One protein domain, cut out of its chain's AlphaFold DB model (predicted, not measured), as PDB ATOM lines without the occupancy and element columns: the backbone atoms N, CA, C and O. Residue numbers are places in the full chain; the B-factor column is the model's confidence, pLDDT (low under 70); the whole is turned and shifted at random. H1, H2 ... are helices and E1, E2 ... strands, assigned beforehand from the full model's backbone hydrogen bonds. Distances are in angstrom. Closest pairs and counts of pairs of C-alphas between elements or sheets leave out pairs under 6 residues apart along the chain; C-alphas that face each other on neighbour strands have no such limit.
ATOM      1  N   PRO A  10     -50.753   2.143 115.802       81.88
ATOM      2  CA  PRO A  10     -49.974   3.378 115.862       81.88
ATOM      3  C   PRO A  10     -48.537   3.144 115.373       81.88
ATOM      4  O   PRO A  10     -47.882   2.181 115.767       81.88
ATOM      5  N   ILE A  11     -48.040   4.050 114.529       84.62
ATOM      6  CA  ILE A  11     -46.668   4.058 114.007       84.62
ATOM      7  C   ILE A  11     -46.043   5.445 114.192       84.62
ATOM      8  O   ILE A  11     -46.746   6.436 114.398       84.62
ATOM      9  N   GLU A  12     -44.716   5.541 114.107       70.56
ATOM     10  CA  GLU A  12     -44.042   6.841 114.151       70.56
ATOM     11  C   GLU A  12     -44.516   7.714 112.976       70.56
ATOM     12  O   GLU A  12     -44.373   7.351 111.809       70.56
ATOM     13  N   GLY A  13     -45.147   8.846 113.293       83.94
ATOM     14  CA  GLY A  13     -45.692   9.769 112.297       83.94
ATOM     15  C   GLY A  13     -47.099   9.448 111.778       83.94
ATOM     16  O   GLY A  13     -47.556  10.137 110.866       83.94
ATOM     17  N   GLY A  14     -47.825   8.465 112.334       85.81
ATOM     18  CA  GLY A  14     -49.221   8.253 111.940       85.81
ATOM     19  C   GLY A  14     -49.896   6.979 112.445       85.81
ATOM     20  O   GLY A  14     -49.513   6.378 113.442       85.81
ATOM     21  N   ILE A  15     -50.949   6.584 111.732       82.69
ATOM     22  CA  ILE A  15     -51.742   5.386 112.010       82.69
ATOM     23  C   ILE A  15     -51.701   4.484 110.780       82.69
ATOM     24  O   ILE A  15     -52.029   4.914 109.670       82.69
ATOM     25  N   LYS A  16     -51.343   3.220 110.979       79.75
ATOM     26  CA  LYS A  16     -51.397   2.184 109.955       79.75
ATOM     27  C   LYS A  16     -52.753   1.485 110.021       79.75
ATOM     28  O   LYS A  16     -53.110   0.889 111.034       79.75
ATOM     29  N   ARG A  17     -53.499   1.545 108.914       79.44
ATOM     30  CA  ARG A  17     -54.792   0.864 108.756       79.44
ATOM     31  C   ARG A  17     -54.665  -0.292 107.780       79.44
ATOM     32  O   ARG A  17     -54.328  -0.077 106.616       79.44
ATOM     33  N   THR A  18     -54.992  -1.500 108.223       79.50
ATOM     34  CA  THR A  18     -55.083  -2.658 107.329       79.50
ATOM     35  C   THR A  18     -56.452  -2.664 106.655       79.50
ATOM     36  O   THR A  18     -57.483  -2.790 107.314       79.50
ATOM     37  N   VAL A  19     -56.471  -2.509 105.329       75.75
ATOM     38  CA  VAL A  19     -57.699  -2.573 104.525       75.75
ATOM     39  C   VAL A  19     -57.899  -4.005 104.044       75.75
ATOM     40  O   VAL A  19     -57.072  -4.526 103.298       75.75
ATOM     41  N   ILE A  20     -59.007  -4.630 104.441       77.31
ATOM     42  CA  ILE A  20     -59.389  -5.966 103.972       77.31
ATOM     43  C   ILE A  20     -60.255  -5.839 102.707       77.31
ATOM     44  O   ILE A  20     -61.226  -5.079 102.691       77.31
ATOM     45  N   ASP A  21     -59.945  -6.598 101.645       83.75
ATOM     46  CA  ASP A  21     -60.832  -6.692 100.476       83.75
ATOM     47  C   ASP A  21     -62.052  -7.567 100.804       83.75
ATOM     48  O   ASP A  21     -61.990  -8.797 100.839       83.75
ATOM     49  N   ALA A  22     -63.198  -6.916 100.998       81.50
ATOM     50  CA  ALA A  22     -64.461  -7.578 101.304       81.50
ATOM     51  C   ALA A  22     -64.951  -8.548 100.207       81.50
ATOM     52  O   ALA A  22     -65.827  -9.372 100.475       81.50
ATOM     53  N   ARG A  23     -64.445  -8.455  98.966       86.81
ATOM     54  CA  ARG A  23     -64.766  -9.410  97.891       86.81
ATOM     55  C   ARG A  23     -64.049 -10.736  98.102       86.81
ATOM     56  O   ARG A  23     -64.680 -11.772  97.931       86.81
ATOM     57  N   LEU A  24     -62.785 -10.696  98.525       85.50
ATOM     58  CA  LEU A  24     -62.016 -11.899  98.856       85.50
ATOM     59  C   LEU A  24     -62.606 -12.597 100.085       85.50
ATOM     60  O   LEU A  24     -62.835 -13.799 100.056       85.50
ATOM     61  N   VAL A  25     -62.982 -11.834 101.118       84.44
ATOM     62  CA  VAL A  25     -63.669 -12.394 102.300       84.44
ATOM     63  C   VAL A  25     -64.969 -13.100 101.912       84.44
ATOM     64  O   VAL A  25     -65.273 -14.166 102.435       84.44
ATOM     65  N   ARG A  26     -65.734 -12.538 100.965       88.00
ATOM     66  CA  ARG A  26     -66.969 -13.166 100.472       88.00
ATOM     67  C   ARG A  26     -66.731 -14.476  99.723       88.00
ATOM     68  O   ARG A  26     -67.583 -15.352  99.811       88.00
ATOM     69  N   GLN A  27     -65.618 -14.607  99.001       93.00
ATOM     70  CA  GLN A  27     -65.259 -15.856  98.320       93.00
ATOM     71  C   GLN A  27     -64.957 -16.975  99.329       93.00
ATOM     72  O   GLN A  27     -65.381 -18.105  99.117       93.00
ATOM     73  N   GLU A  28     -64.338 -16.635 100.462       91.06
ATOM     74  CA  GLU A  28     -63.976 -17.582 101.528       91.06
ATOM     75  C   GLU A  28     -65.030 -17.721 102.640       91.06
ATOM     76  O   GLU A  28     -64.817 -18.435 103.619       91.06
ATOM     77  N   ALA A  29     -66.183 -17.056 102.519       92.31
ATOM     78  CA  ALA A  29     -67.162 -16.957 103.602       92.31
ATOM     79  C   ALA A  29     -67.642 -18.328 104.104       92.31
ATOM     80  O   ALA A  29     -67.793 -18.531 105.307       92.31
ATOM     81  N   MET A  30     -67.852 -19.275 103.185       95.00
ATOM     82  CA  MET A  30     -68.275 -20.630 103.535       95.00
ATOM     83  C   MET A  30     -67.158 -21.402 104.249       95.00
ATOM     84  O   MET A  30     -67.420 -22.062 105.247       95.00
ATOM     85  N   THR A  31     -65.911 -21.276 103.788       95.56
ATOM     86  CA  THR A  31     -64.731 -21.865 104.440       95.56
ATOM     87  C   THR A  31     -64.599 -21.366 105.880       95.56
ATOM     88  O   THR A  31     -64.475 -22.162 106.806       95.56
ATOM     89  N   ILE A  32     -64.692 -20.046 106.074       93.00
ATOM     90  CA  ILE A  32     -64.627 -19.405 107.394       93.00
ATOM     91  C   ILE A  32     -65.759 -19.909 108.295       93.00
ATOM     92  O   ILE A  32     -65.513 -20.246 109.448       93.00
ATOM     93  N   TYR A  33     -66.981 -19.999 107.761       94.31
ATOM     94  CA  TYR A  33     -68.132 -20.520 108.497       94.31
ATOM     95  C   TYR A  33     -67.903 -21.953 108.990       94.31
ATOM     96  O   TYR A  33     -68.123 -22.226 110.166       94.31
ATOM     97  N   TRP A  34     -67.434 -22.860 108.130       97.06
ATOM     98  CA  TRP A  34     -67.192 -24.248 108.530       97.06
ATOM     99  C   TRP A  34     -66.085 -24.377 109.574       97.06
ATOM    100  O   TRP A  34     -66.242 -25.159 110.503       97.06
ATOM    101  N   LEU A  35     -65.015 -23.586 109.466       95.88
ATOM    102  CA  LEU A  35     -63.939 -23.571 110.462       95.88
ATOM    103  C   LEU A  35     -64.420 -23.057 111.823       95.88
ATOM    104  O   LEU A  35     -64.083 -23.630 112.855       95.88
ATOM    105  N   LEU A  36     -65.219 -21.986 111.832       93.50
ATOM    106  CA  LEU A  36     -65.836 -21.471 113.057       93.50
ATOM    107  C   LEU A  36     -66.787 -22.493 113.665       93.50
ATOM    108  O   LEU A  36     -66.749 -22.714 114.867       93.50
ATOM    109  N   LYS A  37     -67.589 -23.154 112.832       95.25
ATOM    110  CA  LYS A  37     -68.483 -24.210 113.285       95.25
ATOM    111  C   LYS A  37     -67.716 -25.380 113.893       95.25
ATOM    112  O   LYS A  37     -68.087 -25.839 114.959       95.25
ATOM    113  N   GLU A  38     -66.642 -25.838 113.252       94.88
ATOM    114  CA  GLU A  38     -65.793 -26.902 113.796       94.88
ATOM    115  C   GLU A  38     -65.221 -26.509 115.162       94.88
ATOM    116  O   GLU A  38     -65.228 -27.323 116.076       94.88
ATOM    117  N   TYR A  39     -64.784 -25.255 115.317       91.75
ATOM    118  CA  TYR A  39     -64.321 -24.711 116.590       91.75
ATOM    119  C   TYR A  39     -65.430 -24.657 117.656       91.75
ATOM    120  O   TYR A  39     -65.209 -25.084 118.785       91.75
ATOM    121  N   GLU A  40     -66.619 -24.164 117.307       92.12
ATOM    122  CA  GLU A  40     -67.774 -24.084 118.214       92.12
ATOM    123  C   GLU A  40     -68.296 -25.475 118.611       92.12
ATOM    124  O   GLU A  40     -68.640 -25.692 119.773       92.12
ATOM    125  N   ASP A  41     -68.283 -26.440 117.686       96.06
ATOM    126  CA  ASP A  41     -68.685 -27.833 117.914       96.06
ATOM    127  C   ASP A  41     -67.743 -28.555 118.907       96.06
ATOM    128  O   ASP A  41     -68.133 -29.566 119.496       96.06
ATOM    129  N   VAL A  42     -66.530 -28.031 119.161       94.31
ATOM    130  CA  VAL A  42     -65.652 -28.513 120.249       94.31
ATOM    131  C   VAL A  42     -66.291 -28.277 121.625       94.31
ATOM    132  O   VAL A  42     -66.016 -29.028 122.561       94.31
ATOM    133  N   GLY A  43     -67.144 -27.254 121.763       95.25
ATOM    134  CA  GLY A  43     -67.835 -26.931 123.013       95.25
ATOM    135  C   GLY A  43     -66.912 -26.444 124.135       95.25
ATOM    136  O   GLY A  43     -67.265 -26.576 125.305       95.25
ATOM    137  N   LEU A  44     -65.731 -25.926 123.786       94.75
ATOM    138  CA  LEU A  44     -64.755 -25.372 124.722       94.75
ATOM    139  C   LEU A  44     -64.601 -23.872 124.507       94.75
ATOM    140  O   LEU A  44     -64.534 -23.393 123.375       94.75
ATOM    141  N   GLU A  45     -64.446 -23.141 125.601       93.81
ATOM    142  CA  GLU A  45     -64.150 -21.716 125.556       93.81
ATOM    143  C   GLU A  45     -62.699 -21.459 125.094       93.81
ATOM    144  O   GLU A  45     -61.800 -22.284 125.327       93.81
ATOM    145  N   PRO A  46     -62.395 -20.286 124.499       92.06
ATOM    146  CA  PRO A  46     -61.045 -19.948 124.043       92.06
ATOM    147  C   PRO A  46     -59.955 -20.131 125.106       92.06
ATOM    148  O   PRO A  46     -58.856 -20.605 124.807       92.06
ATOM    149  N   ASP A  47     -60.253 -19.794 126.361       94.56
ATOM    150  CA  ASP A  47     -59.308 -19.949 127.466       94.56
ATOM    151  C   ASP A  47     -59.073 -21.417 127.850       94.56
ATOM    152  O   ASP A  47     -57.972 -21.767 128.282       94.56
ATOM    153  N   GLU A  48     -60.055 -22.300 127.667       95.38
ATOM    154  CA  GLU A  48     -59.890 -23.741 127.890       95.38
ATOM    155  C   GLU A  48     -58.977 -24.355 126.829       95.38
ATOM    156  O   GLU A  48     -58.063 -25.114 127.157       95.38
ATOM    157  N   ILE A  49     -59.140 -23.949 125.568       93.62
ATOM    158  CA  ILE A  49     -58.272 -24.380 124.465       93.62
ATOM    159  C   ILE A  49     -56.829 -23.925 124.698       93.62
ATOM    160  O   ILE A  49     -55.890 -24.702 124.503       93.62
ATOM    161  N   ARG A  50     -56.627 -22.693 125.184       94.44
ATOM    162  CA  ARG A  50     -55.292 -22.191 125.553       94.44
ATOM    163  C   ARG A  50     -54.666 -23.010 126.679       94.44
ATOM    164  O   ARG A  50     -53.502 -23.390 126.561       94.44
ATOM    165  N   LYS A  51     -55.430 -23.334 127.728       95.81
ATOM    166  CA  LYS A  51     -54.965 -24.206 128.820       95.81
ATOM    167  C   LYS A  51     -54.589 -25.597 128.310       95.81
ATOM    168  O   LYS A  51     -53.555 -26.123 128.707       95.81
ATOM    169  N   LEU A  52     -55.376 -26.185 127.407       95.50
ATOM    170  CA  LEU A  52     -55.061 -27.486 126.805       95.50
ATOM    171  C   LEU A  52     -53.773 -27.443 125.973       95.50
ATOM    172  O   LEU A  52     -52.958 -28.364 126.056       95.50
ATOM    173  N   ALA A  53     -53.565 -26.378 125.197       94.94
ATOM    174  CA  ALA A  53     -52.334 -26.183 124.437       94.94
ATOM    175  C   ALA A  53     -51.109 -26.048 125.360       94.94
ATOM    176  O   ALA A  53     -50.062 -26.639 125.092       94.94
ATOM    177  N   GLU A  54     -51.246 -25.322 126.472       96.19
ATOM    178  CA  GLU A  54     -50.208 -25.215 127.499       96.19
ATOM    179  C   GLU A  54     -49.904 -26.574 128.145       96.19
ATOM    180  O   GLU A  54     -48.740 -26.967 128.219       96.19
ATOM    181  N   TYR A  55     -50.936 -27.336 128.524       95.44
ATOM    182  CA  TYR A  55     -50.785 -28.690 129.062       95.44
ATOM    183  C   TYR A  55     -50.005 -29.607 128.116       95.44
ATOM    184  O   TYR A  55     -49.055 -30.256 128.551       95.44
ATOM    185  N   ARG A  56     -50.347 -29.628 126.819       95.06
ATOM    186  CA  ARG A  56     -49.612 -30.421 125.814       95.06
ATOM    187  C   ARG A  56     -48.142 -30.021 125.744       95.06
ATOM    188  O   ARG A  56     -47.266 -30.879 125.766       95.06
ATOM    189  N   ARG A  57     -47.860 -28.716 125.745       97.06
ATOM    190  CA  ARG A  57     -46.487 -28.203 125.725       97.06
ATOM    191  C   ARG A  57     -45.685 -28.655 126.949       97.06
ATOM    192  O   ARG A  57     -44.520 -29.021 126.815       97.06
ATOM    193  N   LEU A  58     -46.289 -28.611 128.137       96.62
ATOM    194  CA  LEU A  58     -45.660 -29.080 129.376       96.62
ATOM    195  C   LEU A  58     -45.428 -30.598 129.353       96.62
ATOM    196  O   LEU A  58     -44.414 -31.065 129.879       96.62
ATOM    197  N   GLU A  59     -46.334 -31.365 128.739       94.19
ATOM    198  CA  GLU A  59     -46.167 -32.809 128.556       94.19
ATOM    199  C   GLU A  59     -44.969 -33.126 127.653       94.19
ATOM    200  O   GLU A  59     -44.103 -33.910 128.047       94.19
ATOM    201  N   ASP A  60     -44.861 -32.455 126.504       94.31
ATOM    202  CA  ASP A  60     -43.747 -32.617 125.561       94.31
ATOM    203  C   ASP A  60     -42.396 -32.261 126.203       94.31
ATOM    204  O   ASP A  60     -41.375 -32.910 125.961       94.31
ATOM    205  N   GLN A  61     -42.391 -31.255 127.081       96.06
ATOM    206  CA  GLN A  61     -41.215 -30.839 127.851       96.06
ATOM    207  C   GLN A  61     -40.934 -31.729 129.072       96.06
ATOM    208  O   GLN A  61     -39.964 -31.481 129.789       96.06
ATOM    209  N   LYS A  62     -41.753 -32.761 129.324       90.69
ATOM    210  CA  LYS A  62     -41.668 -33.647 130.500       90.69
ATOM    211  C   LYS A  62     -41.705 -32.889 131.833       90.69
ATOM    212  O   LYS A  62     -41.088 -33.305 132.809       90.69
TER     213      LYS A  62
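What this domain is: This is residues 10 to 62 of the 136 residues of an uncharacterized protein of Hungatella hathewayi (UniProt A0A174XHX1). The printed part is an open, strung-out U with no packed core: the longest helix, H3, makes one arm, H2 the base, and residues 10 to 21 with the short strand E1 the other arm, with the short helix H1 at the corner between that arm and H2. At the tip of the strand arm, residues 10 to 11 fold back beside residues 14 to 15 of E1. There are 53 printed residues, with one named strand and three named helices in the order E1, H1, H2, H3, and the class is mostly helix. The whole is extended, with a radius of gyration of the C-alphas of 17.9 A, and flat, with spans of 45 by 36 by 18 A.

How they stand to each other: Begin at H3, residues 46 to 60, which touches no helix. A tight link of 4 residues joins it to H2, residues 29 to 41, yet the two are apart. Look next at H1, residues 22 to 27, which meets H2 only through their tight link of 1 residue. E1, residues 14 to 16, is apart from H1, H2 and H3; it pairs with no named strand, but residues 10 to 11 pair with its residues 14 to 15, antiparallel. In H1, H2 and H3 every O i to N i+4 pair is within hydrogen-bond range.

Where its parts are: Find C-alpha 46 at (-61.045, -19.948, 124.043); from there H3 runs 21.5 A to C-alpha 60 at (-43.747, -32.617, 125.561). H2 runs 18.0 A from Ala 29 to Asp 41, and H1 8.8 A from Ala 22 to Gln 27. E1 begins at C-alpha 14, at (-49.221, 8.253, 111.940), and ends 6.7 A away at Lys 16.

The domain as a whole: The two C-alphas farthest apart are those of Gly 13 and Lys 62, at 47.2 A. Residues 10 to 38, 40 to 48 and 50 to 62 stand free. The printed part has no cut, and no link is long. The mean pLDDT of the printed part is 90.4, and no printed residue is under 70.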